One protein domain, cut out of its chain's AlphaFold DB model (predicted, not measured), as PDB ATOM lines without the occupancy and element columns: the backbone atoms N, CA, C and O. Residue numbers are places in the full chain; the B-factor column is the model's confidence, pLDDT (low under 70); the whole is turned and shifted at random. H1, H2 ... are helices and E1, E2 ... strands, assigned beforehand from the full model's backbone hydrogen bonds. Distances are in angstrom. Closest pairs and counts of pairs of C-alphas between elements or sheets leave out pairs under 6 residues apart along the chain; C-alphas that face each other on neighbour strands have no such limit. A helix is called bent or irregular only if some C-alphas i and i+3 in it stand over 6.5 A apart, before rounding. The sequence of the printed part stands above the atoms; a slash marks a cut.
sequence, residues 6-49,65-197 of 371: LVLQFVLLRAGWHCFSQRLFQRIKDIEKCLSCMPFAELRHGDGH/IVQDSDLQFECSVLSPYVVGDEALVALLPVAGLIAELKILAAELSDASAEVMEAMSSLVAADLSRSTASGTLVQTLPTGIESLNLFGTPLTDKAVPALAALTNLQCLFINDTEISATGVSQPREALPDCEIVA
ATOM      1  N   LEU A   6     139.311 105.576 126.240       41.91
ATOM      2  CA  LEU A   6     140.043 106.588 126.995       41.91
ATOM      3  C   LEU A   6     141.084 105.864 127.842       41.91
ATOM      4  O   LEU A   6     140.719 105.077 128.707       41.91
ATOM      5  N   VAL A   7     142.367 106.120 127.613       43.81
ATOM      6  CA  VAL A   7     143.449 105.596 128.444       43.81
ATOM      7  C   VAL A   7     143.841 106.677 129.444       43.81
ATOM      8  O   VAL A   7     144.424 107.700 129.092       43.81
ATOM      9  N   LEU A   8     143.513 106.449 130.711       44.47
ATOM     10  CA  LEU A   8     143.935 107.304 131.817       44.47
ATOM     11  C   LEU A   8     145.171 106.686 132.454       44.47
ATOM     12  O   LEU A   8     145.079 105.656 133.127       44.47
ATOM     13  N   GLN A   9     146.325 107.301 132.219       43.00
ATOM     14  CA  GLN A   9     147.600 106.859 132.752       43.00
ATOM     15  C   GLN A   9     147.965 107.642 134.019       43.00
ATOM     16  O   GLN A   9     147.973 108.872 134.057       43.00
ATOM     17  N   PHE A  10     148.279 106.909 135.085       43.41
ATOM     18  CA  PHE A  10     148.709 107.475 136.359       43.41
ATOM     19  C   PHE A  10     150.216 107.637 136.331       43.41
ATOM     20  O   PHE A  10     150.932 106.642 136.405       43.41
ATOM     21  N   VAL A  11     150.702 108.871 136.275       40.28
ATOM     22  CA  VAL A  11     152.126 109.159 136.431       40.28
ATOM     23  C   VAL A  11     152.289 110.012 137.682       40.28
ATOM     24  O   VAL A  11     151.795 111.131 137.760       40.28
ATOM     25  N   LEU A  12     152.972 109.480 138.699       39.59
ATOM     26  CA  LEU A  12     153.407 110.278 139.848       39.59
ATOM     27  C   LEU A  12     154.554 111.179 139.383       39.59
ATOM     28  O   LEU A  12     155.721 110.802 139.454       39.59
ATOM     29  N   LEU A  13     154.214 112.365 138.876       35.97
ATOM     30  CA  LEU A  13     155.178 113.274 138.252       35.97
ATOM     31  C   LEU A  13     156.209 113.842 139.247       35.97
ATOM     32  O   LEU A  13     157.286 114.269 138.834       35.97
ATOM     33  N   ARG A  14     155.944 113.787 140.564       36.53
ATOM     34  CA  ARG A  14     156.937 114.062 141.616       36.53
ATOM     35  C   ARG A  14     156.707 113.192 142.851       36.53
ATOM     36  O   ARG A  14     155.767 113.412 143.602       36.53
ATOM     37  N   ALA A  15     157.619 112.260 143.125       35.44
ATOM     38  CA  ALA A  15     157.688 111.591 144.422       35.44
ATOM     39  C   ALA A  15     159.134 111.561 144.933       35.44
ATOM     40  O   ALA A  15     159.944 110.718 144.554       35.44
ATOM     41  N   GLY A  16     159.458 112.466 145.858       34.12
ATOM     42  CA  GLY A  16     160.528 112.193 146.809       34.12
ATOM     43  C   GLY A  16     160.052 111.079 147.738       34.12
ATOM     44  O   GLY A  16     159.103 111.296 148.479       34.12
ATOM     45  N   TRP A  17     160.687 109.907 147.678       32.25
ATOM     46  CA  TRP A  17     160.424 108.667 148.433       32.25
ATOM     47  C   TRP A  17     159.723 108.835 149.801       32.25
ATOM     48  O   TRP A  17     160.383 108.788 150.834       32.25
ATOM     49  N   HIS A  18     158.397 109.002 149.844       35.84
ATOM     50  CA  HIS A  18     157.625 109.065 151.093       35.84
ATOM     51  C   HIS A  18     156.247 108.405 150.928       35.84
ATOM     52  O   HIS A  18     155.616 108.476 149.878       35.84
ATOM     53  N   CYS A  19     155.813 107.712 151.984       40.41
ATOM     54  CA  CYS A  19     154.665 106.805 152.014       40.41
ATOM     55  C   CYS A  19     153.323 107.411 151.559       40.41
ATOM     56  O   CYS A  19     152.931 108.500 151.978       40.41
ATOM     57  N   PHE A  20     152.560 106.596 150.820       46.44
ATOM     58  CA  PHE A  20     151.170 106.827 150.420       46.44
ATOM     59  C   PHE A  20     150.249 107.078 151.629       46.44
ATOM     60  O   PHE A  20     150.176 106.267 152.555       46.44
ATOM     61  N   SER A  21     149.499 108.185 151.616       50.28
ATOM     62  CA  SER A  21     148.511 108.484 152.662       50.28
ATOM     63  C   SER A  21     147.192 107.719 152.435       50.28
ATOM     64  O   SER A  21     146.780 107.476 151.303       50.28
ATOM     65  N   GLN A  22     146.465 107.370 153.504       47.03
ATOM     66  CA  GLN A  22     145.145 106.717 153.384       47.03
ATOM     67  C   GLN A  22     144.105 107.574 152.640       47.03
ATOM     68  O   GLN A  22     143.186 107.028 152.037       47.03
ATOM     69  N   ARG A  23     144.243 108.906 152.671       48.41
ATOM     70  CA  ARG A  23     143.359 109.828 151.935       48.41
ATOM     71  C   ARG A  23     143.613 109.759 150.439       48.41
ATOM     72  O   ARG A  23     142.662 109.652 149.677       48.41
ATOM     73  N   LEU A  24     144.887 109.749 150.055       50.75
ATOM     74  CA  LEU A  24     145.330 109.575 148.679       50.75
ATOM     75  C   LEU A  24     144.810 108.250 148.100       50.75
ATOM     76  O   LEU A  24     144.207 108.222 147.034       50.75
ATOM     77  N   PHE A  25     144.947 107.167 148.865       52.53
ATOM     78  CA  PHE A  25     144.440 105.846 148.494       52.53
ATOM     79  C   PHE A  25     142.908 105.790 148.375       52.53
ATOM     80  O   PHE A  25     142.386 105.197 147.435       52.53
ATOM     81  N   GLN A  26     142.175 106.413 149.304       55.62
ATOM     82  CA  GLN A  26     140.714 106.479 149.215       55.62
ATOM     83  C   GLN A  26     140.265 107.295 147.999       55.62
ATOM     84  O   GLN A  26     139.337 106.891 147.312       55.62
ATOM     85  N   ARG A  27     140.971 108.382 147.677       58.06
ATOM     86  CA  ARG A  27     140.682 109.220 146.510       58.06
ATOM     87  C   ARG A  27     140.970 108.493 145.194       58.06
ATOM     88  O   ARG A  27     140.154 108.584 144.290       58.06
ATOM     89  N   ILE A  28     142.050 107.705 145.110       57.31
ATOM     90  CA  ILE A  28     142.305 106.800 143.971       57.31
ATOM     91  C   ILE A  28     141.154 105.801 143.817       57.31
ATOM     92  O   ILE A  28     140.638 105.654 142.719       57.31
ATOM     93  N   LYS A  29     140.672 105.191 144.907       60.59
ATOM     94  CA  LYS A  29     139.507 104.289 144.863       60.59
ATOM     95  C   LYS A  29     138.213 104.979 144.446       60.59
ATOM     96  O   LYS A  29     137.392 104.380 143.757       60.59
ATOM     97  N   ASP A  30     138.003 106.216 144.881       62.25
ATOM     98  CA  ASP A  30     136.831 107.000 144.497       62.25
ATOM     99  C   ASP A  30     136.904 107.372 143.004       62.25
ATOM    100  O   ASP A  30     135.895 107.284 142.306       62.25
ATOM    101  N   ILE A  31     138.102 107.676 142.490       59.47
ATOM    102  CA  ILE A  31     138.377 107.904 141.064       59.47
ATOM    103  C   ILE A  31     138.189 106.614 140.259       59.47
ATOM    104  O   ILE A  31     137.452 106.628 139.282       59.47
ATOM    105  N   GLU A  32     138.757 105.485 140.686       59.22
ATOM    106  CA  GLU A  32     138.537 104.163 140.080       59.22
ATOM    107  C   GLU A  32     137.045 103.825 140.024       59.22
ATOM    108  O   GLU A  32     136.551 103.342 139.009       59.22
ATOM    109  N   LYS A  33     136.296 104.132 141.089       61.91
ATOM    110  CA  LYS A  33     134.844 103.954 141.123       61.91
ATOM    111  C   LYS A  33     134.137 104.876 140.126       61.91
ATOM    112  O   LYS A  33     133.262 104.405 139.405       61.91
ATOM    113  N   CYS A  34     134.511 106.152 140.047       55.69
ATOM    114  CA  CYS A  34     133.979 107.086 139.051       55.69
ATOM    115  C   CYS A  34     134.273 106.629 137.614       55.69
ATOM    116  O   CYS A  34     133.376 106.658 136.775       55.69
ATOM    117  N   LEU A  35     135.486 106.147 137.345       53.72
ATOM    118  CA  LEU A  35     135.912 105.658 136.033       53.72
ATOM    119  C   LEU A  35     135.290 104.303 135.685       53.72
ATOM    120  O   LEU A  35     134.960 104.072 134.531       53.72
ATOM    121  N   SER A  36     135.019 103.442 136.671       54.84
ATOM    122  CA  SER A  36     134.293 102.178 136.462       54.84
ATOM    123  C   SER A  36     132.845 102.379 135.999       54.84
ATOM    124  O   SER A  36     132.253 101.482 135.400       54.84
ATOM    125  N   CYS A  37     132.278 103.566 136.243       47.34
ATOM    126  CA  CYS A  37     130.980 103.974 135.711       47.34
ATOM    127  C   CYS A  37     131.066 104.496 134.264       47.34
ATOM    128  O   CYS A  37     130.025 104.708 133.643       47.34
ATOM    129  N   MET A  38     132.272 104.701 133.720       49.84
ATOM    130  CA  MET A  38     132.502 105.121 132.339       49.84
ATOM    131  C   MET A  38     132.800 103.878 131.485       49.84
ATOM    132  O   MET A  38     133.858 103.271 131.634       49.84
ATOM    133  N   PRO A  39     131.916 103.476 130.553       41.00
ATOM    134  CA  PRO A  39     132.053 102.219 129.802       41.00
ATOM    135  C   PRO A  39     133.223 102.189 128.797       41.00
ATOM    136  O   PRO A  39     133.363 101.223 128.048       41.00
ATOM    137  N   PHE A  40     134.036 103.244 128.766       47.16
ATOM    138  CA  PHE A  40     135.051 103.528 127.755       47.16
ATOM    139  C   PHE A  40     136.408 103.922 128.350       47.16
ATOM    140  O   PHE A  40     137.331 104.187 127.591       47.16
ATOM    141  N   ALA A  41     136.548 103.988 129.678       40.12
ATOM    142  CA  ALA A  41     137.794 104.385 130.328       40.12
ATOM    143  C   ALA A  41     138.596 103.158 130.788       40.12
ATOM    144  O   ALA A  41     138.117 102.348 131.579       40.12
ATOM    145  N   GLU A  42     139.827 103.032 130.302       44.94
ATOM    146  CA  GLU A  42     140.833 102.088 130.771       44.94
ATOM    147  C   GLU A  42     141.845 102.832 131.643       44.94
ATOM    148  O   GLU A  42     142.461 103.818 131.234       44.94
ATOM    149  N   LEU A  43     142.012 102.350 132.869       46.22
ATOM    150  CA  LEU A  43     142.939 102.898 133.844       46.22
ATOM    151  C   LEU A  43     144.272 102.150 133.761       46.22
ATOM    152  O   LEU A  43     144.304 100.931 133.929       46.22
ATOM    153  N   ARG A  44     145.371 102.868 133.515       42.72
ATOM    154  CA  ARG A  44     146.727 102.305 133.463       42.72
ATOM    155  C   ARG A  44     147.616 102.952 134.517       42.72
ATOM    156  O   ARG A  44     147.735 104.168 134.581       42.72
ATOM    157  N   HIS A  45     148.271 102.144 135.340       46.78
ATOM    158  CA  HIS A  45     149.298 102.651 136.248       46.78
ATOM    159  C   HIS A  45     150.613 102.808 135.477       46.78
ATOM    160  O   HIS A  45     151.070 101.860 134.840       46.78
ATOM    161  N   GLY A  46     151.179 104.016 135.481       35.38
ATOM    162  CA  GLY A  46     152.527 104.274 134.992       35.38
ATOM    163  C   GLY A  46     153.534 103.580 135.903       35.38
ATOM    164  O   GLY A  46     153.411 103.645 137.123       35.38
ATOM    165  N   ASP A  47     154.493 102.913 135.269       34.72
ATOM    166  CA  ASP A  47     155.398 101.885 135.790       34.72
ATOM    167  C   ASP A  47     154.715 100.521 135.938       34.72
ATOM    168  O   ASP A  47     153.762 100.355 136.692       34.72
ATOM    169  N   GLY A  48     155.224  99.516 135.214       28.20
ATOM    170  CA  GLY A  48     154.721  98.132 135.147       28.20
ATOM    171  C   GLY A  48     154.786  97.329 136.455       28.20
ATOM    172  O   GLY A  48     155.020  96.121 136.438       28.20
ATOM    173  N   HIS A  49     154.593  97.976 137.598       29.53
ATOM    174  CA  HIS A  49     154.383  97.357 138.887       29.53
ATOM    175  C   HIS A  49     152.878  97.217 139.136       29.53
ATOM    176  O   HIS A  49     152.176  98.189 139.406       29.53
ATOM    177  N   ILE A  65     150.816 114.354 156.261       24.19
ATOM    178  CA  ILE A  65     149.967 115.016 155.276       24.19
ATOM    179  C   ILE A  65     150.806 115.099 154.003       24.19
ATOM    180  O   ILE A  65     151.696 115.936 153.917       24.19
ATOM    181  N   VAL A  66     150.547 114.209 153.046       29.91
ATOM    182  CA  VAL A  66     150.886 114.477 151.643       29.91
ATOM    183  C   VAL A  66     149.902 115.560 151.201       29.91
ATOM    184  O   VAL A  66     148.694 115.378 151.382       29.91
ATOM    185  N   GLN A  67     150.398 116.717 150.759       31.25
ATOM    186  CA  GLN A  67     149.534 117.747 150.183       31.25
ATOM    187  C   GLN A  67     148.970 117.196 148.868       31.25
ATOM    188  O   GLN A  67     149.688 116.577 148.093       31.25
ATOM    189  N   ASP A  68     147.670 117.379 148.641       41.41
ATOM    190  CA  ASP A  68     146.912 116.837 147.499       41.41
ATOM    191  C   ASP A  68     147.456 117.238 146.102       41.41
ATOM    192  O   ASP A  68     146.924 116.780 145.098       41.41
ATOM    193  N   SER A  69     148.504 118.068 146.027       43.12
ATOM    194  CA  SER A  69     149.141 118.595 144.813       43.12
ATOM    195  C   SER A  69     149.973 117.590 144.009       43.12
ATOM    196  O   SER A  69     150.359 117.905 142.889       43.12
ATOM    197  N   ASP A  70     150.276 116.410 144.559       47.44
ATOM    198  CA  ASP A  70     151.263 115.490 143.961       47.44
ATOM    199  C   ASP A  70     150.640 114.432 143.028       47.44
ATOM    200  O   ASP A  70     151.355 113.649 142.400       47.44
ATOM    201  N   LEU A  71     149.304 114.389 142.930       52.78
ATOM    202  CA  LEU A  71     148.601 113.560 141.951       52.78
ATOM    203  C   LEU A  71     148.286 114.367 140.701       52.78
ATOM    204  O   LEU A  71     147.407 115.227 140.715       52.78
ATOM    205  N   GLN A  72     148.946 114.008 139.612       54.88
ATOM    206  CA  GLN A  72     148.685 114.535 138.286       54.88
ATOM    207  C   GLN A  72     148.421 113.367 137.334       54.88
ATOM    208  O   GLN A  72     149.015 112.298 137.470       54.88
ATOM    209  N   PHE A  73     147.469 113.545 136.421       59.28
ATOM    210  CA  PHE A  73     147.010 112.482 135.529       59.28
ATOM    211  C   PHE A  73     147.378 112.814 134.090       59.28
ATOM    212  O   PHE A  73     147.181 113.946 133.643       59.28
ATOM    213  N   GLU A  74     147.850 111.810 133.360       54.03
ATOM    214  CA  GLU A  74     147.928 111.860 131.907       54.03
ATOM    215  C   GLU A  74     146.671 111.192 131.341       54.03
ATOM    216  O   GLU A  74     146.369 110.031 131.621       54.03
ATOM    217  N   CYS A  75     145.909 111.934 130.548       58.47
ATOM    218  CA  CYS A  75     144.736 111.443 129.848       58.47
ATOM    219  C   CYS A  75     145.037 111.396 128.354       58.47
ATOM    220  O   CYS A  75     145.158 112.435 127.710       58.47
ATOM    221  N   SER A  76     145.107 110.192 127.794       54.28
ATOM    222  CA  SER A  76     145.250 109.976 126.355       54.28
ATOM    223  C   SER A  76     144.010 109.282 125.812       54.28
ATOM    224  O   SER A  76     143.663 108.183 126.238       54.28
ATOM    225  N   VAL A  77     143.329 109.899 124.851       52.16
ATOM    226  CA  VAL A  77     142.193 109.263 124.176       52.16
ATOM    227  C   VAL A  77     142.690 108.639 122.881       52.16
ATOM    228  O   VAL A  77     142.962 109.334 121.907       52.16
ATOM    229  N   LEU A  78     142.818 107.311 122.883       45.38
ATOM    230  CA  LEU A  78     143.228 106.521 121.724       45.38
ATOM    231  C   LEU A  78     141.993 105.808 121.189       45.38
ATOM    232  O   LEU A  78     141.626 104.726 121.642       45.38
ATOM    233  N   SER A  79     141.312 106.442 120.240       41.75
ATOM    234  CA  SER A  79     140.087 105.904 119.662       41.75
ATOM    235  C   SER A  79     140.200 105.797 118.143       41.75
ATOM    236  O   SER A  79     140.540 106.786 117.499       41.75
ATOM    237  N   PRO A  80     139.849 104.643 117.539       34.41
ATOM    238  CA  PRO A  80     139.643 104.550 116.092       34.41
ATOM    239  C   PRO A  80     138.352 105.262 115.637       34.41
ATOM    240  O   PRO A  80     138.057 105.313 114.445       34.41
ATOM    241  N   TYR A  81     137.561 105.783 116.580       43.50
ATOM    242  CA  TYR A  81     136.344 106.559 116.359       43.50
ATOM    243  C   TYR A  81     136.559 108.031 116.696       43.50
ATOM    244  O   TYR A  81     137.302 108.350 117.626       43.50
ATOM    245  N   VAL A  82     135.824 108.894 115.998       55.53
ATOM    246  CA  VAL A  82     135.741 110.332 116.267       55.53
ATOM    247  C   VAL A  82     135.444 110.580 117.748       55.53
ATOM    248  O   VAL A  82     134.442 110.100 118.284       55.53
ATOM    249  N   VAL A  83     136.328 111.324 118.413       67.50
ATOM    250  CA  VAL A  83     136.148 111.757 119.803       67.50
ATOM    251  C   VAL A  83     135.314 113.033 119.788       67.50
ATOM    252  O   VAL A  83     135.777 114.042 119.274       67.50
ATOM    253  N   GLY A  84     134.089 112.983 120.312       71.38
ATOM    254  CA  GLY A  84     133.194 114.143 120.410       71.38
ATOM    255  C   GLY A  84     133.188 114.794 121.799       71.38
ATOM    256  O   GLY A  84     133.748 114.236 122.745       71.38
ATOM    257  N   ASP A  85     132.472 115.912 121.956       80.00
ATOM    258  CA  ASP A  85     132.275 116.600 123.248       80.00
ATOM    259  C   ASP A  85     131.834 115.658 124.384       80.00
ATOM    260  O   ASP A  85     132.275 115.800 125.520       80.00
ATOM    261  N   GLU A  86     131.009 114.647 124.085       75.00
ATOM    262  CA  GLU A  86     130.534 113.658 125.065       75.00
ATOM    263  C   GLU A  86     131.680 112.941 125.793       75.00
ATOM    264  O   GLU A  86     131.589 112.670 126.994       75.00
ATOM    265  N   ALA A  87     132.773 112.653 125.081       71.25
ATOM    266  CA  ALA A  87     133.951 112.014 125.654       71.25
ATOM    267  C   ALA A  87     134.687 112.951 126.616       71.25
ATOM    268  O   ALA A  87     135.172 112.507 127.654       71.25
ATOM    269  N   LEU A  88     134.739 114.243 126.288       76.38
ATOM    270  CA  LEU A  88     135.367 115.253 127.126       76.38
ATOM    271  C   LEU A  88     134.522 115.535 128.364       76.38
ATOM    272  O   LEU A  88     135.037 115.509 129.473       76.38
ATOM    273  N   VAL A  89     133.208 115.698 128.202       81.00
ATOM    274  CA  VAL A  89     132.260 115.895 129.308       81.00
ATOM    275  C   VAL A  89     132.307 114.732 130.301       81.00
ATOM    276  O   VAL A  89     132.196 114.947 131.508       81.00
ATOM    277  N   ALA A  90     132.545 113.502 129.834       72.44
ATOM    278  CA  ALA A  90     132.730 112.361 130.726       72.44
ATOM    279  C   ALA A  90     133.918 112.539 131.694       72.44
ATOM    280  O   ALA A  90     133.881 111.986 132.789       72.44
ATOM    281  N   LEU A  91     134.933 113.342 131.354       75.94
ATOM    282  CA  LEU A  91     136.098 113.607 132.206       75.94
ATOM    283  C   LEU A  91     135.826 114.609 133.333       75.94
ATOM    284  O   LEU A  91     136.644 114.716 134.247       75.94
ATOM    285  N   LEU A  92     134.687 115.309 133.328       82.00
ATOM    286  CA  LEU A  92     134.365 116.357 134.304       82.00
ATOM    287  C   LEU A  92     134.592 115.956 135.782       82.00
ATOM    288  O   LEU A  92     135.156 116.761 136.524       82.00
ATOM    289  N   PRO A  93     134.269 114.724 136.241       78.31
ATOM    290  CA  PRO A  93     134.506 114.313 137.630       78.31
ATOM    291  C   PRO A  93     135.982 114.290 138.052       78.31
ATOM    292  O   PRO A  93     136.273 114.323 139.249       78.31
ATOM    293  N   VAL A  94     136.907 114.190 137.092       73.94
ATOM    294  CA  VAL A  94     138.358 114.092 137.323       73.94
ATOM    295  C   VAL A  94     139.151 115.224 136.667       73.94
ATOM    296  O   VAL A  94     140.361 115.295 136.864       73.94
ATOM    297  N   ALA A  95     138.486 116.124 135.935       82.75
ATOM    298  CA  ALA A  95     139.099 117.163 135.109       82.75
ATOM    299  C   ALA A  95     140.164 117.972 135.858       82.75
ATOM    300  O   ALA A  95     141.286 118.097 135.382       82.75
ATOM    301  N   GLY A  96     139.866 118.416 137.083       83.75
ATOM    302  CA  GLY A  96     140.790 119.219 137.895       83.75
ATOM    303  C   GLY A  96     142.087 118.526 138.311       83.75
ATOM    304  O   GLY A  96     142.949 119.180 138.889       83.75
ATOM    305  N   LEU A  97     142.240 117.231 138.039       76.25
ATOM    306  CA  LEU A  97     143.458 116.472 138.312       76.25
ATOM    307  C   LEU A  97     144.280 116.188 137.039       76.25
ATOM    308  O   LEU A  97     145.435 115.774 137.131       76.25
ATOM    309  N   ILE A  98     143.705 116.392 135.854       75.00
ATOM    310  CA  ILE A  98     144.372 116.125 134.577       75.00
ATOM    311  C   ILE A  98     145.476 117.163 134.371       75.00
ATOM    312  O   ILE A  98     145.206 118.360 134.366       75.00
ATOM    313  N   ALA A  99     146.710 116.684 134.216       74.94
ATOM    314  CA  ALA A  99     147.884 117.505 133.936       74.94
ATOM    315  C   ALA A  99     148.304 117.433 132.469       74.94
ATOM    316  O   ALA A  99     148.790 118.423 131.928       74.94
ATOM    317  N   GLU A 100     148.068 116.301 131.809       73.44
ATOM    318  CA  GLU A 100     148.282 116.161 130.372       73.44
ATOM    319  C   GLU A 100     147.018 115.635 129.694       73.44
ATOM    320  O   GLU A 100     146.462 114.624 130.120       73.44
ATOM    321  N   LEU A 101     146.575 116.298 128.626       80.38
ATOM    322  CA  LEU A 101     145.436 115.880 127.809       80.38
ATOM    323  C   LEU A 101     145.891 115.659 126.365       80.38
ATOM    324  O   LEU A 101     146.322 116.602 125.716       80.38
ATOM    325  N   LYS A 102     145.770 114.441 125.834       73.25
ATOM    326  CA  LYS A 102     146.121 114.112 124.443       73.25
ATOM    327  C   LYS A 102     144.905 113.560 123.716       73.25
ATOM    328  O   LYS A 102     144.478 112.431 123.970       73.25
ATOM    329  N   ILE A 103     144.343 114.372 122.824       73.50
ATOM    330  CA  ILE A 103     143.173 114.041 122.015       73.50
ATOM    331  C   ILE A 103     143.383 114.559 120.591       73.50
ATOM    332  O   ILE A 103     143.082 115.704 120.256       73.50
ATOM    333  N   LEU A 104     143.879 113.668 119.739       69.38
ATOM    334  CA  LEU A 104     144.097 113.927 118.321       69.38
ATOM    335  C   LEU A 104     142.786 113.766 117.537       69.38
ATOM    336  O   LEU A 104     142.048 112.808 117.757       69.38
ATOM    337  N   ALA A 105     142.545 114.652 116.567       68.06
ATOM    338  CA  ALA A 105     141.462 114.529 115.585       68.06
ATOM    339  C   ALA A 105     140.044 114.405 116.189       68.06
ATOM    340  O   ALA A 105     139.225 113.604 115.736       68.06
ATOM    341  N   ALA A 106     139.757 115.204 117.221       75.19
ATOM    342  CA  ALA A 106     138.450 115.253 117.878       75.19
ATOM    343  C   ALA A 106     137.464 116.247 117.243       75.19
ATOM    344  O   ALA A 106     137.838 117.340 116.825       75.19
ATOM    345  N   GLU A 107     136.180 115.903 117.264       83.44
ATOM    346  CA  GLU A 107     135.072 116.814 116.976       83.44
ATOM    347  C   GLU A 107     134.633 117.513 118.273       83.44
ATOM    348  O   GLU A 107     133.727 117.072 118.977       83.44
ATOM    349  N   LEU A 108     135.323 118.600 118.614       85.94
ATOM    350  CA  LEU A 108     135.031 119.434 119.778       85.94
ATOM    351  C   LEU A 108     134.250 120.684 119.373       85.94
ATOM    352  O   LEU A 108     134.551 121.322 118.360       85.94
ATOM    353  N   SER A 109     133.287 121.064 120.202       87.19
ATOM    354  CA  SER A 109     132.546 122.316 120.099       87.19
ATOM    355  C   SER A 109     132.653 123.113 121.401       87.19
ATOM    356  O   SER A 109     133.341 122.732 122.350       87.19
ATOM    357  N   ASP A 110     131.940 124.234 121.473       86.25
ATOM    358  CA  ASP A 110     131.875 125.054 122.683       86.25
ATOM    359  C   ASP A 110     131.183 124.315 123.854       86.25
ATOM    360  O   ASP A 110     131.266 124.761 124.995       86.25
ATOM    361  N   ALA A 111     130.554 123.155 123.610       87.69
ATOM    362  CA  ALA A 111     130.031 122.283 124.666       87.69
ATOM    363  C   ALA A 111     131.138 121.693 125.564       87.69
ATOM    364  O   ALA A 111     130.874 121.352 126.715       87.69
ATOM    365  N   SER A 112     132.379 121.623 125.074       87.69
ATOM    366  CA  SER A 112     133.549 121.190 125.845       87.69
ATOM    367  C   SER A 112     134.135 122.273 126.767       87.69
ATOM    368  O   SER A 112     135.033 121.981 127.553       87.69
ATOM    369  N   ALA A 113     133.645 123.515 126.716       90.19
ATOM    370  CA  ALA A 113     134.210 124.640 127.469       90.19
ATOM    371  C   ALA A 113     134.237 124.412 128.990       90.19
ATOM    372  O   ALA A 113     135.263 124.629 129.631       90.19
ATOM    373  N   GLU A 114     133.130 123.920 129.559       90.31
ATOM    374  CA  GLU A 114     133.006 123.692 131.007       90.31
ATOM    375  C   GLU A 114     134.060 122.703 131.515       90.31
ATOM    376  O   GLU A 114     134.670 122.912 132.565       90.31
ATOM    377  N   VAL A 115     134.310 121.626 130.762       88.69
ATOM    378  CA  VAL A 115     135.297 120.634 131.185       88.69
ATOM    379  C   VAL A 115     136.724 121.145 131.026       88.69
ATOM    380  O   VAL A 115     137.536 120.880 131.909       88.69
ATOM    381  N   MET A 116     137.027 121.913 129.975       90.31
ATOM    382  CA  MET A 116     138.352 122.517 129.796       90.31
ATOM    383  C   MET A 116     138.668 123.521 130.911       90.31
ATOM    384  O   MET A 116     139.765 123.480 131.468       90.31
ATOM    385  N   GLU A 117     137.691 124.339 131.311       91.62
ATOM    386  CA  GLU A 117     137.825 125.270 132.440       91.62
ATOM    387  C   GLU A 117     138.028 124.523 133.771       91.62
ATOM    388  O   GLU A 117     138.803 124.947 134.634       91.62
ATOM    389  N   ALA A 118     137.386 123.361 133.933       90.62
ATOM    390  CA  ALA A 118     137.549 122.522 135.114       90.62
ATOM    391  C   ALA A 118     138.939 121.862 135.219       90.62
ATOM    392  O   ALA A 118     139.313 121.446 136.322       90.62
ATOM    393  N   MET A 119     139.735 121.786 134.139       90.25
ATOM    394  CA  MET A 119     141.086 121.195 134.136       90.25
ATOM    395  C   MET A 119     142.160 122.110 134.751       90.25
ATOM    396  O   MET A 119     143.224 122.322 134.189       90.25
ATOM    397  N   SER A 120     141.915 122.629 135.953       88.88
ATOM    398  CA  SER A 120     142.808 123.563 136.669       88.88
ATOM    399  C   SER A 120     144.267 123.111 136.876       88.88
ATOM    400  O   SER A 120     145.112 123.959 137.163       88.88
ATOM    401  N   SER A 121     144.575 121.817 136.732       83.81
ATOM    402  CA  SER A 121     145.939 121.271 136.847       83.81
ATOM    403  C   SER A 121     146.632 121.037 135.500       83.81
ATOM    404  O   SER A 121     147.736 120.497 135.494       83.81
ATOM    405  N   LEU A 122     146.006 121.403 134.376       86.12
ATOM    406  CA  LEU A 122     146.499 121.110 133.030       86.12
ATOM    407  C   LEU A 122     147.780 121.892 132.720       86.12
ATOM    408  O   LEU A 122     147.787 123.122 132.708       86.12
ATOM    409  N   VAL A 123     148.844 121.151 132.428       79.38
ATOM    410  CA  VAL A 123     150.176 121.649 132.063       79.38
ATOM    411  C   VAL A 123     150.435 121.447 130.572       79.38
ATOM    412  O   VAL A 123     151.049 122.305 129.940       79.38
ATOM    413  N   ALA A 124     149.945 120.353 129.984       78.31
ATOM    414  CA  ALA A 124     150.090 120.095 128.557       78.31
ATOM    415  C   ALA A 124     148.781 119.643 127.904       78.31
ATOM    416  O   ALA A 124     148.061 118.801 128.441       78.31
ATOM    417  N   ALA A 125     148.493 120.156 126.711       86.31
ATOM    418  CA  ALA A 125     147.372 119.700 125.900       86.31
ATOM    419  C   ALA A 125     147.781 119.501 124.440       86.31
ATOM    420  O   ALA A 125     148.358 120.392 123.820       86.31
ATOM    421  N   ASP A 126     147.431 118.349 123.879       81.44
ATOM    422  CA  ASP A 126     147.439 118.093 122.445       81.44
ATOM    423  C   ASP A 126     146.000 117.935 121.959       81.44
ATOM    424  O   ASP A 126     145.333 116.947 122.263       81.44
ATOM    425  N   LEU A 127     145.536 118.946 121.226       87.69
ATOM    426  CA  LEU A 127     144.230 119.015 120.577       87.69
ATOM    427  C   LEU A 127     144.396 119.078 119.053       87.69
ATOM    428  O   LEU A 127     143.546 119.628 118.345       87.69
ATOM    429  N   SER A 128     145.522 118.592 118.531       80.69
ATOM    430  CA  SER A 128     145.836 118.721 117.115       80.69
ATOM    431  C   SER A 128     144.796 118.027 116.232       80.69
ATOM    432  O   SER A 128     144.181 117.018 116.586       80.69
ATOM    433  N   ARG A 129     144.559 118.619 115.061       78.19
ATOM    434  CA  ARG A 129     143.579 118.217 114.044       78.19
ATOM    435  C   ARG A 129     142.143 118.114 114.557       78.19
ATOM    436  O   ARG A 129     141.310 117.499 113.896       78.19
ATOM    437  N   SER A 130     141.849 118.683 115.723       84.88
ATOM    438  CA  SER A 130     140.492 118.765 116.245       84.88
ATOM    439  C   SER A 130     139.726 119.942 115.641       84.88
ATOM    440  O   SER A 130     140.299 120.856 115.045       84.88
ATOM    441  N   THR A 131     138.413 119.965 115.850       87.69
ATOM    442  CA  THR A 131     137.556 121.111 115.517       87.69
ATOM    443  C   THR A 131     137.523 122.173 116.623       87.69
ATOM    444  O   THR A 131     136.600 122.986 116.647       87.69
ATOM    445  N   ALA A 132     138.509 122.184 117.534       87.62
ATOM    446  CA  ALA A 132     138.598 123.150 118.626       87.62
ATOM    447  C   ALA A 132     138.439 124.596 118.124       87.62
ATOM    448  O   ALA A 132     139.177 125.069 117.256       87.62
ATOM    449  N   SER A 133     137.454 125.297 118.684       87.75
ATOM    450  CA  SER A 133     137.123 126.670 118.314       87.75
ATOM    451  C   SER A 133     138.000 127.681 119.062       87.75
ATOM    452  O   SER A 133     138.599 127.386 120.098       87.75
ATOM    453  N   GLY A 134     138.017 128.930 118.587       85.06
ATOM    454  CA  GLY A 134     138.641 130.027 119.334       85.06
ATOM    455  C   GLY A 134     137.983 130.284 120.696       85.06
ATOM    456  O   GLY A 134     138.658 130.756 121.605       85.06
ATOM    457  N   THR A 135     136.696 129.955 120.856       86.44
ATOM    458  CA  THR A 135     135.988 130.018 122.146       86.44
ATOM    459  C   THR A 135     136.509 128.946 123.098       86.44
ATOM    460  O   THR A 135     136.771 129.233 124.260       86.44
ATOM    461  N   LEU A 136     136.725 127.724 122.606       86.75
ATOM    462  CA  LEU A 136     137.259 126.634 123.416       86.75
ATOM    463  C   LEU A 136     138.675 126.958 123.917       86.75
ATOM    464  O   LEU A 136     138.978 126.761 125.089       86.75
ATOM    465  N   VAL A 137     139.518 127.557 123.072       90.50
ATOM    466  CA  VAL A 137     140.864 128.013 123.467       90.50
ATOM    467  C   VAL A 137     140.823 129.060 124.591       90.50
ATOM    468  O   VAL A 137     141.717 129.074 125.431       90.50
ATOM    469  N   GLN A 138     139.783 129.900 124.670       91.94
ATOM    470  CA  GLN A 138     139.624 130.875 125.766       91.94
ATOM    471  C   GLN A 138     139.362 130.223 127.127       91.94
ATOM    472  O   GLN A 138     139.570 130.868 128.150       91.94
ATOM    473  N   THR A 139     138.897 128.973 127.141       92.44
ATOM    474  CA  THR A 139     138.586 128.234 128.375       92.44
ATOM    475  C   THR A 139     139.781 127.451 128.914       92.44
ATOM    476  O   THR A 139     139.694 126.856 129.985       92.44
ATOM    477  N   LEU A 140     140.911 127.458 128.193       92.56
ATOM    478  CA  LEU A 140     142.132 126.807 128.645       92.56
ATOM    479  C   LEU A 140     142.680 127.489 129.909       92.56
ATOM    480  O   LEU A 140     142.723 128.721 129.983       92.56
ATOM    481  N   PRO A 141     143.145 126.709 130.897       91.69
ATOM    482  CA  PRO A 141     143.722 127.262 132.110       91.69
ATOM    483  C   PRO A 141     145.035 127.985 131.800       91.69
ATOM    484  O   PRO A 141     145.879 127.503 131.046       91.69
ATOM    485  N   THR A 142     145.258 129.128 132.448       89.81
ATOM    486  CA  THR A 142     146.457 129.958 132.230       89.81
ATOM    487  C   THR A 142     147.762 129.309 132.701       89.81
ATOM    488  O   THR A 142     148.837 129.806 132.376       89.81
ATOM    489  N   GLY A 143     147.681 128.219 133.473       85.81
ATOM    490  CA  GLY A 143     148.825 127.428 133.937       85.81
ATOM    491  C   GLY A 143     149.435 126.498 132.885       85.81
ATOM    492  O   GLY A 143     150.445 125.870 133.177       85.81
ATOM    493  N   ILE A 144     148.844 126.402 131.691       88.94
ATOM    494  CA  ILE A 144     149.333 125.525 130.626       88.94
ATOM    495  C   ILE A 144     150.711 125.976 130.109       88.94
ATOM    496  O   ILE A 144     150.928 127.153 129.821       88.94
ATOM    497  N   GLU A 145     151.633 125.024 129.976       85.06
ATOM    498  CA  GLU A 145     153.016 125.231 129.528       85.06
ATOM    499  C   GLU A 145     153.246 124.708 128.099       85.06
ATOM    500  O   GLU A 145     154.052 125.266 127.358       85.06
ATOM    501  N   SER A 146     152.523 123.670 127.667       80.94
ATOM    502  CA  SER A 146     152.652 123.101 126.318       80.94
ATOM    503  C   SER A 146     151.293 122.935 125.650       80.94
ATOM    504  O   SER A 146     150.425 122.230 126.161       80.94
ATOM    505  N   LEU A 147     151.110 123.523 124.470       89.94
ATOM    506  CA  LEU A 147     149.845 123.474 123.742       89.94
ATOM    507  C   LEU A 147     150.062 123.146 122.265       89.94
ATOM    508  O   LEU A 147     150.714 123.890 121.535       89.94
ATOM    509  N   ASN A 148     149.472 122.043 121.809       84.56
ATOM    510  CA  ASN A 148     149.453 121.653 120.407       84.56
ATOM    511  C   ASN A 148     148.043 121.800 119.817       84.56
ATOM    512  O   ASN A 148     147.116 121.081 120.178       84.56
ATOM    513  N   LEU A 149     147.905 122.749 118.895       91.06
ATOM    514  CA  LEU A 149     146.703 123.102 118.137       91.06
ATOM    515  C   LEU A 149     146.948 122.962 116.624       91.06
ATOM    516  O   LEU A 149     146.245 123.576 115.815       91.06
ATOM    517  N   PHE A 150     147.950 122.172 116.230       83.69
ATOM    518  CA  PHE A 150     148.279 121.906 114.833       83.69
ATOM    519  C   PHE A 150     147.042 121.474 114.038       83.69
ATOM    520  O   PHE A 150     146.332 120.573 114.472       83.69
ATOM    521  N   GLY A 151     146.792 122.062 112.868       80.00
ATOM    522  CA  GLY A 151     145.712 121.622 111.974       80.00
ATOM    523  C   GLY A 151     144.292 121.892 112.487       80.00
ATOM    524  O   GLY A 151     143.353 121.239 112.037       80.00
ATOM    525  N   THR A 152     144.126 122.796 113.456       88.25
ATOM    526  CA  THR A 152     142.807 123.241 113.941       88.25
ATOM    527  C   THR A 152     142.278 124.415 113.099       88.25
ATOM    528  O   THR A 152     143.070 125.197 112.567       88.25
ATOM    529  N   PRO A 153     140.951 124.621 112.989       89.19
ATOM    530  CA  PRO A 153     140.358 125.695 112.179       89.19
ATOM    531  C   PRO A 153     140.412 127.076 112.872       89.19
ATOM    532  O   PRO A 153     139.498 127.896 112.752       89.19
ATOM    533  N   LEU A 154     141.456 127.342 113.664       93.12
ATOM    534  CA  LEU A 154     141.613 128.596 114.399       93.12
ATOM    535  C   LEU A 154     141.983 129.737 113.452       93.12
ATOM    536  O   LEU A 154     142.847 129.587 112.600       93.12
ATOM    537  N   THR A 155     141.369 130.901 113.658       92.56
ATOM    538  CA  THR A 155     141.644 132.148 112.921       92.56
ATOM    539  C   THR A 155     142.271 133.183 113.856       92.56
ATOM    540  O   THR A 155     142.325 132.972 115.069       92.56
ATOM    541  N   ASP A 156     142.636 134.359 113.335       92.75
ATOM    542  CA  ASP A 156     143.132 135.503 114.128       92.75
ATOM    543  C   ASP A 156     142.230 135.889 115.317       92.75
ATOM    544  O   ASP A 156     142.681 136.520 116.268       92.75
ATOM    545  N   LYS A 157     140.960 135.469 115.325       93.44
ATOM    546  CA  LYS A 157     140.058 135.647 116.473       93.44
ATOM    547  C   LYS A 157     140.526 134.925 117.744       93.44
ATOM    548  O   LYS A 157     140.154 135.348 118.833       93.44
ATOM    549  N   ALA A 158     141.299 133.847 117.620       94.56
ATOM    550  CA  ALA A 158     141.819 133.079 118.753       94.56
ATOM    551  C   ALA A 158     143.102 133.685 119.351       94.56
ATOM    552  O   ALA A 158     143.469 133.370 120.480       94.56
ATOM    553  N   VAL A 159     143.770 134.578 118.619       95.56
ATOM    554  CA  VAL A 159     145.073 135.144 118.989       95.56
ATOM    555  C   VAL A 159     145.089 135.818 120.368       95.56
ATOM    556  O   VAL A 159     146.010 135.531 121.134       95.56
ATOM    557  N   PRO A 160     144.102 136.659 120.748       95.06
ATOM    558  CA  PRO A 160     144.105 137.269 122.076       95.06
ATOM    559  C   PRO A 160     144.050 136.239 123.208       95.06
ATOM    560  O   PRO A 160     144.653 136.457 124.254       95.06
ATOM    561  N   ALA A 161     143.355 135.118 122.991       94.88
ATOM    562  CA  ALA A 161     143.271 134.034 123.962       94.88
ATOM    563  C   ALA A 161     144.619 133.318 124.100       94.88
ATOM    564  O   ALA A 161     145.103 133.138 125.210       94.88
ATOM    565  N   LEU A 162     145.264 133.000 122.974       95.62
ATOM    566  CA  LEU A 162     146.594 132.386 122.957       95.62
ATOM    567  C   LEU A 162     147.640 133.270 123.649       95.62
ATOM    568  O   LEU A 162     148.424 132.781 124.452       95.62
ATOM    569  N   ALA A 163     147.617 134.579 123.389       94.69
ATOM    570  CA  ALA A 163     148.526 135.541 124.010       94.69
ATOM    571  C   ALA A 163     148.300 135.721 125.527       94.69
ATOM    572  O   ALA A 163     149.190 136.208 126.220       94.69
ATOM    573  N   ALA A 164     147.129 135.341 126.053       94.69
ATOM    574  CA  ALA A 164     146.825 135.400 127.484       94.69
ATOM    575  C   ALA A 164     147.365 134.191 128.273       94.69
ATOM    576  O   ALA A 164     147.389 134.226 129.504       94.69
ATOM    577  N   LEU A 165     147.819 133.134 127.590       94.81
ATOM    578  CA  LEU A 165     148.397 131.936 128.200       94.81
ATOM    579  C   LEU A 165     149.882 132.170 128.523       94.81
ATOM    580  O   LEU A 165     150.780 131.607 127.903       94.81
ATOM    581  N   THR A 166     150.144 133.043 129.495       92.19
ATOM    582  CA  THR A 166     151.484 133.593 129.774       92.19
ATOM    583  C   THR A 166     152.518 132.584 130.278       92.19
ATOM    584  O   THR A 166     153.692 132.928 130.347       92.19
ATOM    585  N   ASN A 167     152.103 131.371 130.661       87.44
ATOM    586  CA  ASN A 167     153.011 130.304 131.094       87.44
ATOM    587  C   ASN A 167     153.419 129.358 129.955       87.44
ATOM    588  O   ASN A 167     154.207 128.444 130.192       87.44
ATOM    589  N   LEU A 168     152.910 129.567 128.732       88.62
ATOM    590  CA  LEU A 168     153.287 128.746 127.587       88.62
ATOM    591  C   LEU A 168     154.793 128.831 127.330       88.62
ATOM    592  O   LEU A 168     155.356 129.912 127.180       88.62
ATOM    593  N   GLN A 169     155.405 127.660 127.227       79.62
ATOM    594  CA  GLN A 169     156.775 127.430 126.788       79.62
ATOM    595  C   GLN A 169     156.803 126.882 125.360       79.62
ATOM    596  O   GLN A 169     157.729 127.190 124.621       79.62
ATOM    597  N   CYS A 170     155.788 126.108 124.960       73.81
ATOM    598  CA  CYS A 170     155.672 125.542 123.616       73.81
ATOM    599  C   CYS A 170     154.248 125.718 123.071       73.81
ATOM    600  O   CYS A 170     153.280 125.284 123.699       73.81
ATOM    601  N   LEU A 171     154.117 126.297 121.875       87.75
ATOM    602  CA  LEU A 171     152.841 126.478 121.181       87.75
ATOM    603  C   LEU A 171     152.944 126.045 119.716       87.75
ATOM    604  O   LEU A 171     153.607 126.699 118.912       87.75
ATOM    605  N   PHE A 172     152.210 125.002 119.336       82.19
ATOM    606  CA  PHE A 172     152.082 124.567 117.945       82.19
ATOM    607  C   PHE A 172     150.739 125.034 117.382       82.19
ATOM    608  O   PHE A 172     149.689 124.535 117.769       82.19
ATOM    609  N   ILE A 173     150.761 126.004 116.469       87.94
ATOM    610  CA  ILE A 173     149.583 126.545 115.760       87.94
ATOM    611  C   ILE A 173     149.798 126.530 114.240       87.94
ATOM    612  O   ILE A 173     149.179 127.288 113.491       87.94
ATOM    613  N   ASN A 174     150.701 125.673 113.766       80.75
ATOM    614  CA  ASN A 174     150.915 125.435 112.349       80.75
ATOM    615  C   ASN A 174     149.685 124.765 111.713       80.75
ATOM    616  O   ASN A 174     148.915 124.069 112.369       80.75
ATOM    617  N   ASP A 175     149.494 125.000 110.415       78.25
ATOM    618  CA  ASP A 175     148.318 124.533 109.659       78.25
ATOM    619  C   ASP A 175     146.959 124.991 110.233       78.25
ATOM    620  O   ASP A 175     145.935 124.348 110.042       78.25
ATOM    621  N   THR A 176     146.949 126.140 110.915       87.62
ATOM    622  CA  THR A 176     145.724 126.871 111.264       87.62
ATOM    623  C   THR A 176     145.384 127.913 110.185       87.62
ATOM    624  O   THR A 176     146.074 128.045 109.162       87.62
ATOM    625  N   GLU A 177     144.302 128.662 110.400       89.06
ATOM    626  CA  GLU A 177     143.918 129.853 109.632       89.06
ATOM    627  C   GLU A 177     144.365 131.164 110.318       89.06
ATOM    628  O   GLU A 177     143.930 132.251 109.931       89.06
ATOM    629  N   ILE A 178     145.229 131.089 111.342       89.69
ATOM    630  CA  ILE A 178     145.868 132.264 111.945       89.69
ATOM    631  C   ILE A 178     146.854 132.845 110.924       89.69
ATOM    632  O   ILE A 178     147.708 132.148 110.371       89.69
ATOM    633  N   SER A 179     146.728 134.137 110.643       85.88
ATOM    634  CA  SER A 179     147.573 134.845 109.692       85.88
ATOM    635  C   SER A 179     148.971 135.086 110.262       85.88
ATOM    636  O   SER A 179     149.176 135.137 111.472       85.88
ATOM    637  N   ALA A 180     149.954 135.323 109.388       81.56
ATOM    638  CA  ALA A 180     151.305 135.696 109.819       81.56
ATOM    639  C   ALA A 180     151.312 136.952 110.715       81.56
ATOM    640  O   ALA A 180     152.121 137.053 111.635       81.56
ATOM    641  N   THR A 181     150.386 137.885 110.471       85.12
ATOM    642  CA  THR A 181     150.170 139.054 111.332       85.12
ATOM    643  C   THR A 181     149.553 138.650 112.669       85.12
ATOM    644  O   THR A 181     149.979 139.142 113.705       85.12
ATOM    645  N   GLY A 182     148.592 137.723 112.679       89.12
ATOM    646  CA  GLY A 182     148.003 137.197 113.911       89.12
ATOM    647  C   GLY A 182     149.036 136.550 114.835       89.12
ATOM    648  O   GLY A 182     148.984 136.728 116.045       89.12
ATOM    649  N   VAL A 183     150.037 135.871 114.272       90.56
ATOM    650  CA  VAL A 183     151.129 135.229 115.027       90.56
ATOM    651  C   VAL A 183     152.072 136.232 115.705       90.56
ATOM    652  O   VAL A 183     152.720 135.881 116.694       90.56
ATOM    653  N   SER A 184     152.178 137.475 115.223       89.38
ATOM    654  CA  SER A 184     153.108 138.441 115.826       89.38
ATOM    655  C   SER A 184     152.714 138.794 117.259       89.38
ATOM    656  O   SER A 184     153.585 138.948 118.107       89.38
ATOM    657  N   GLN A 185     151.414 138.847 117.558       91.19
ATOM    658  CA  GLN A 185     150.928 139.209 118.887       91.19
ATOM    659  C   GLN A 185     151.280 138.155 119.961       91.19
ATOM    660  O   GLN A 185     151.820 138.552 120.991       91.19
ATOM    661  N   PRO A 186     151.067 136.837 119.764       88.50
ATOM    662  CA  PRO A 186     151.548 135.821 120.694       88.50
ATOM    663  C   PRO A 186     153.073 135.821 120.821       88.50
ATOM    664  O   PRO A 186     153.568 135.659 121.926       88.50
ATOM    665  N   ARG A 187     153.824 136.075 119.737       88.25
ATOM    666  CA  ARG A 187     155.297 136.189 119.791       88.25
ATOM    667  C   ARG A 187     155.770 137.369 120.646       88.25
ATOM    668  O   ARG A 187     156.770 137.253 121.341       88.25
ATOM    669  N   GLU A 188     155.070 138.497 120.592       89.94
ATOM    670  CA  GLU A 188     155.368 139.664 121.431       89.94
ATOM    671  C   GLU A 188     154.954 139.447 122.892       89.94
ATOM    672  O   GLU A 188     155.666 139.865 123.804       89.94
ATOM    673  N   ALA A 189     153.808 138.801 123.120       91.62
ATOM    674  CA  ALA A 189     153.275 138.550 124.457       91.62
ATOM    675  C   ALA A 189     154.003 137.416 125.199       91.62
ATOM    676  O   ALA A 189     154.055 137.434 126.428       91.62
ATOM    677  N   LEU A 190     154.559 136.449 124.464       90.44
ATOM    678  CA  LEU A 190     155.179 135.229 124.981       90.44
ATOM    679  C   LEU A 190     156.629 135.102 124.461       90.44
ATOM    680  O   LEU A 190     156.922 134.206 123.669       90.44
ATOM    681  N   PRO A 191     157.550 135.998 124.863       83.25
ATOM    682  CA  PRO A 191     158.898 136.070 124.288       83.25
ATOM    683  C   PRO A 191     159.769 134.834 124.562       83.25
ATOM    684  O   PRO A 191     160.694 134.569 123.797       83.25
ATOM    685  N   ASP A 192     159.468 134.086 125.627       80.31
ATOM    686  CA  ASP A 192     160.170 132.853 126.012       80.31
ATOM    687  C   ASP A 192     159.458 131.580 125.510       80.31
ATOM    688  O   ASP A 192     159.924 130.470 125.760       80.31
ATOM    689  N   CYS A 193     158.330 131.728 124.804       74.69
ATOM    690  CA  CYS A 193     157.567 130.619 124.243       74.69
ATOM    691  C   CYS A 193     158.067 130.268 122.840       74.69
ATOM    692  O   CYS A 193     158.124 131.113 121.941       74.69
ATOM    693  N   GLU A 194     158.370 128.994 122.618       77.00
ATOM    694  CA  GLU A 194     158.618 128.447 121.295       77.00
ATOM    695  C   GLU A 194     157.292 128.324 120.529       77.00
ATOM    696  O   GLU A 194     156.491 127.415 120.759       77.00
ATOM    697  N   ILE A 195     157.049 129.262 119.607       80.44
ATOM    698  CA  ILE A 195     155.828 129.299 118.793       80.44
ATOM    699  C   ILE A 195     156.092 128.761 117.383       80.44
ATOM    700  O   ILE A 195     156.658 129.446 116.522       80.44
ATOM    701  N   VAL A 196     155.563 127.569 117.113       79.25
ATOM    702  CA  VAL A 196     155.554 126.919 115.800       79.25
ATOM    703  C   VAL A 196     154.240 127.249 115.092       79.25
ATOM    704  O   VAL A 196     153.249 126.533 115.202       79.25
ATOM    705  N   ALA A 197     154.213 128.375 114.378       70.94
ATOM    706  CA  ALA A 197     153.011 128.867 113.694       70.94
ATOM    707  C   ALA A 197     153.070 128.812 112.173       70.94
ATOM    708  O   ALA A 197     152.074 129.012 111.477       70.94
TER     709      ALA A 197
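What this domain is: This is residues 6 to 49 and 65 to 197 of the 371 residues of the protein "F5/8 type C domain-containing protein" of Lentisphaeria bacterium (UniProt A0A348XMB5). The chain is wound in stacked turns, a short solenoid in which each turn from E3 to E8 sends one short strand into a parallel sheet and then crosses to a curved row of helices, H2 to H6, side by side on the other side of the coil. At one end of this coil a different part is added: E1 runs antiparallel beside E3, E2 continues the sheet to its edge, and the longest helix, H1, covers E2. The printed part has 177 residues with six named helices and eight named strands, in the order E1 H1 E2 E3 H2 E4 H3 E5 H4 E6 H5 E7 H6 E8; the mixed sheet runs E2 E1 E3 E4 E5 E6 E7 E8. The class is mixed, helices and strands, with 86 of the 177 residues in named elements, under half. The whole is compact, with a radius of gyration of the C-alphas of 16.9 A and spans of 53 by 36 by 27 A.

How they stand to each other: E1, residues 6 to 11, is an inner strand of a twisted sheet. H1, residues 22 to 36, is on that sheet over E2, residues 41 to 45, and runs along the strands, at 2 degrees to E2 on the local plane. Its height over the sheet is 10.1 A, on a plane fitted to just 6 C-alphas; the closest C-alphas of H1 and E2, Leu 35 and Ala 41, are 6.1 A apart. E2 and E1 are parallel, with N 42 and O 6 at 2.7 A. E1 and E3, residues 72 to 77, are antiparallel at 154 degrees, with N 7 and O 76 at 2.8 A. E3 is parallel to E4, residues 98 to 102, with N 75 and O 100 at 2.8 A. Next come E5, residues 124 to 126, with N 126 and O 101 at 2.8 A, and E6, residues 146 to 148, with N 148 and O 125 at 2.8 A. E7, residues 170 to 172, follows with N 147 and O 170 at 2.9 A, then the edge strand E8, residues 194 to 196, with N 196 and O 171 at 2.8 A. H2, residues 85 to 89, only just on the sheet with 5 pairs of C-alphas within 10 A, only grazes it with residues 87 to 88. H2 touches H3, residues 110 to 118, closest at the C-alphas of Asp 85 and Ser 112, 5.4 A. H3 touches H4, residues 134 to 138, at Ala 113 and Leu 136, C-alphas 5.4 A apart. H4 touches H5, residues 156 to 163, with the C-alphas of Gly 134 and Ala 158 closest at 4.4 A. H5 touches H6, residues 180 to 189, the same way at a shallow tilt of 16 degrees, the C-alphas of Ala 163 and Pro 186 being closest at 4.5 A. H3, H4 and H5 are not on the sheet; H6 only grazes it with residues 183 to 187. H1 touches no helix. Strand-helix-strand units, two parallel neighbour strands with a helix between, are E1 H1 E2, E3 H2 E4, E4 H3 E5, E5 H4 E6, E6 H5 E7 and E7 H6 E8, each with a right-handed crossover. Each O i to N i+4 pair is within hydrogen-bond range in H1, H2 and H4, against 3 of 5 in H3, 2 of 4 in H5 and 3 of 6 in H6.

Where its parts are: E1 begins at C-alpha 6, (140.043, 106.588, 126.995), and is 15.5 A long. H1 begins at C-alpha 22, (145.145, 106.717, 153.384), and is 20.6 A long; E2 is 13.1 A and E3 16.4 A. H3 is 13.9 A long and irregular, with C-alphas 111 and 114 7.1 A apart; H5, 11.3 A long, is irregular too, with C-alphas 157 and 160 7.1 A apart. H6, 15.0 A long, is neither bent nor irregular, but only just: C-alphas 182 and 185 are 6.1 A apart. E8 ends at C-alpha 196, (155.554, 126.919, 115.800).

The domain as a whole: The two C-alphas farthest apart, of Gln 22 and Thr 181, are 53.3 A apart. Residues 50 to 64, in the link from E2 to E3, are not printed; C-alphas 49 and 65 are 24.5 A apart across the cut. Of the links that are printed whole, no link is long. The mean pLDDT of the printed part is 71.1, and residues 6 to 49, 65 to 83 and 104 to 105 are under 70.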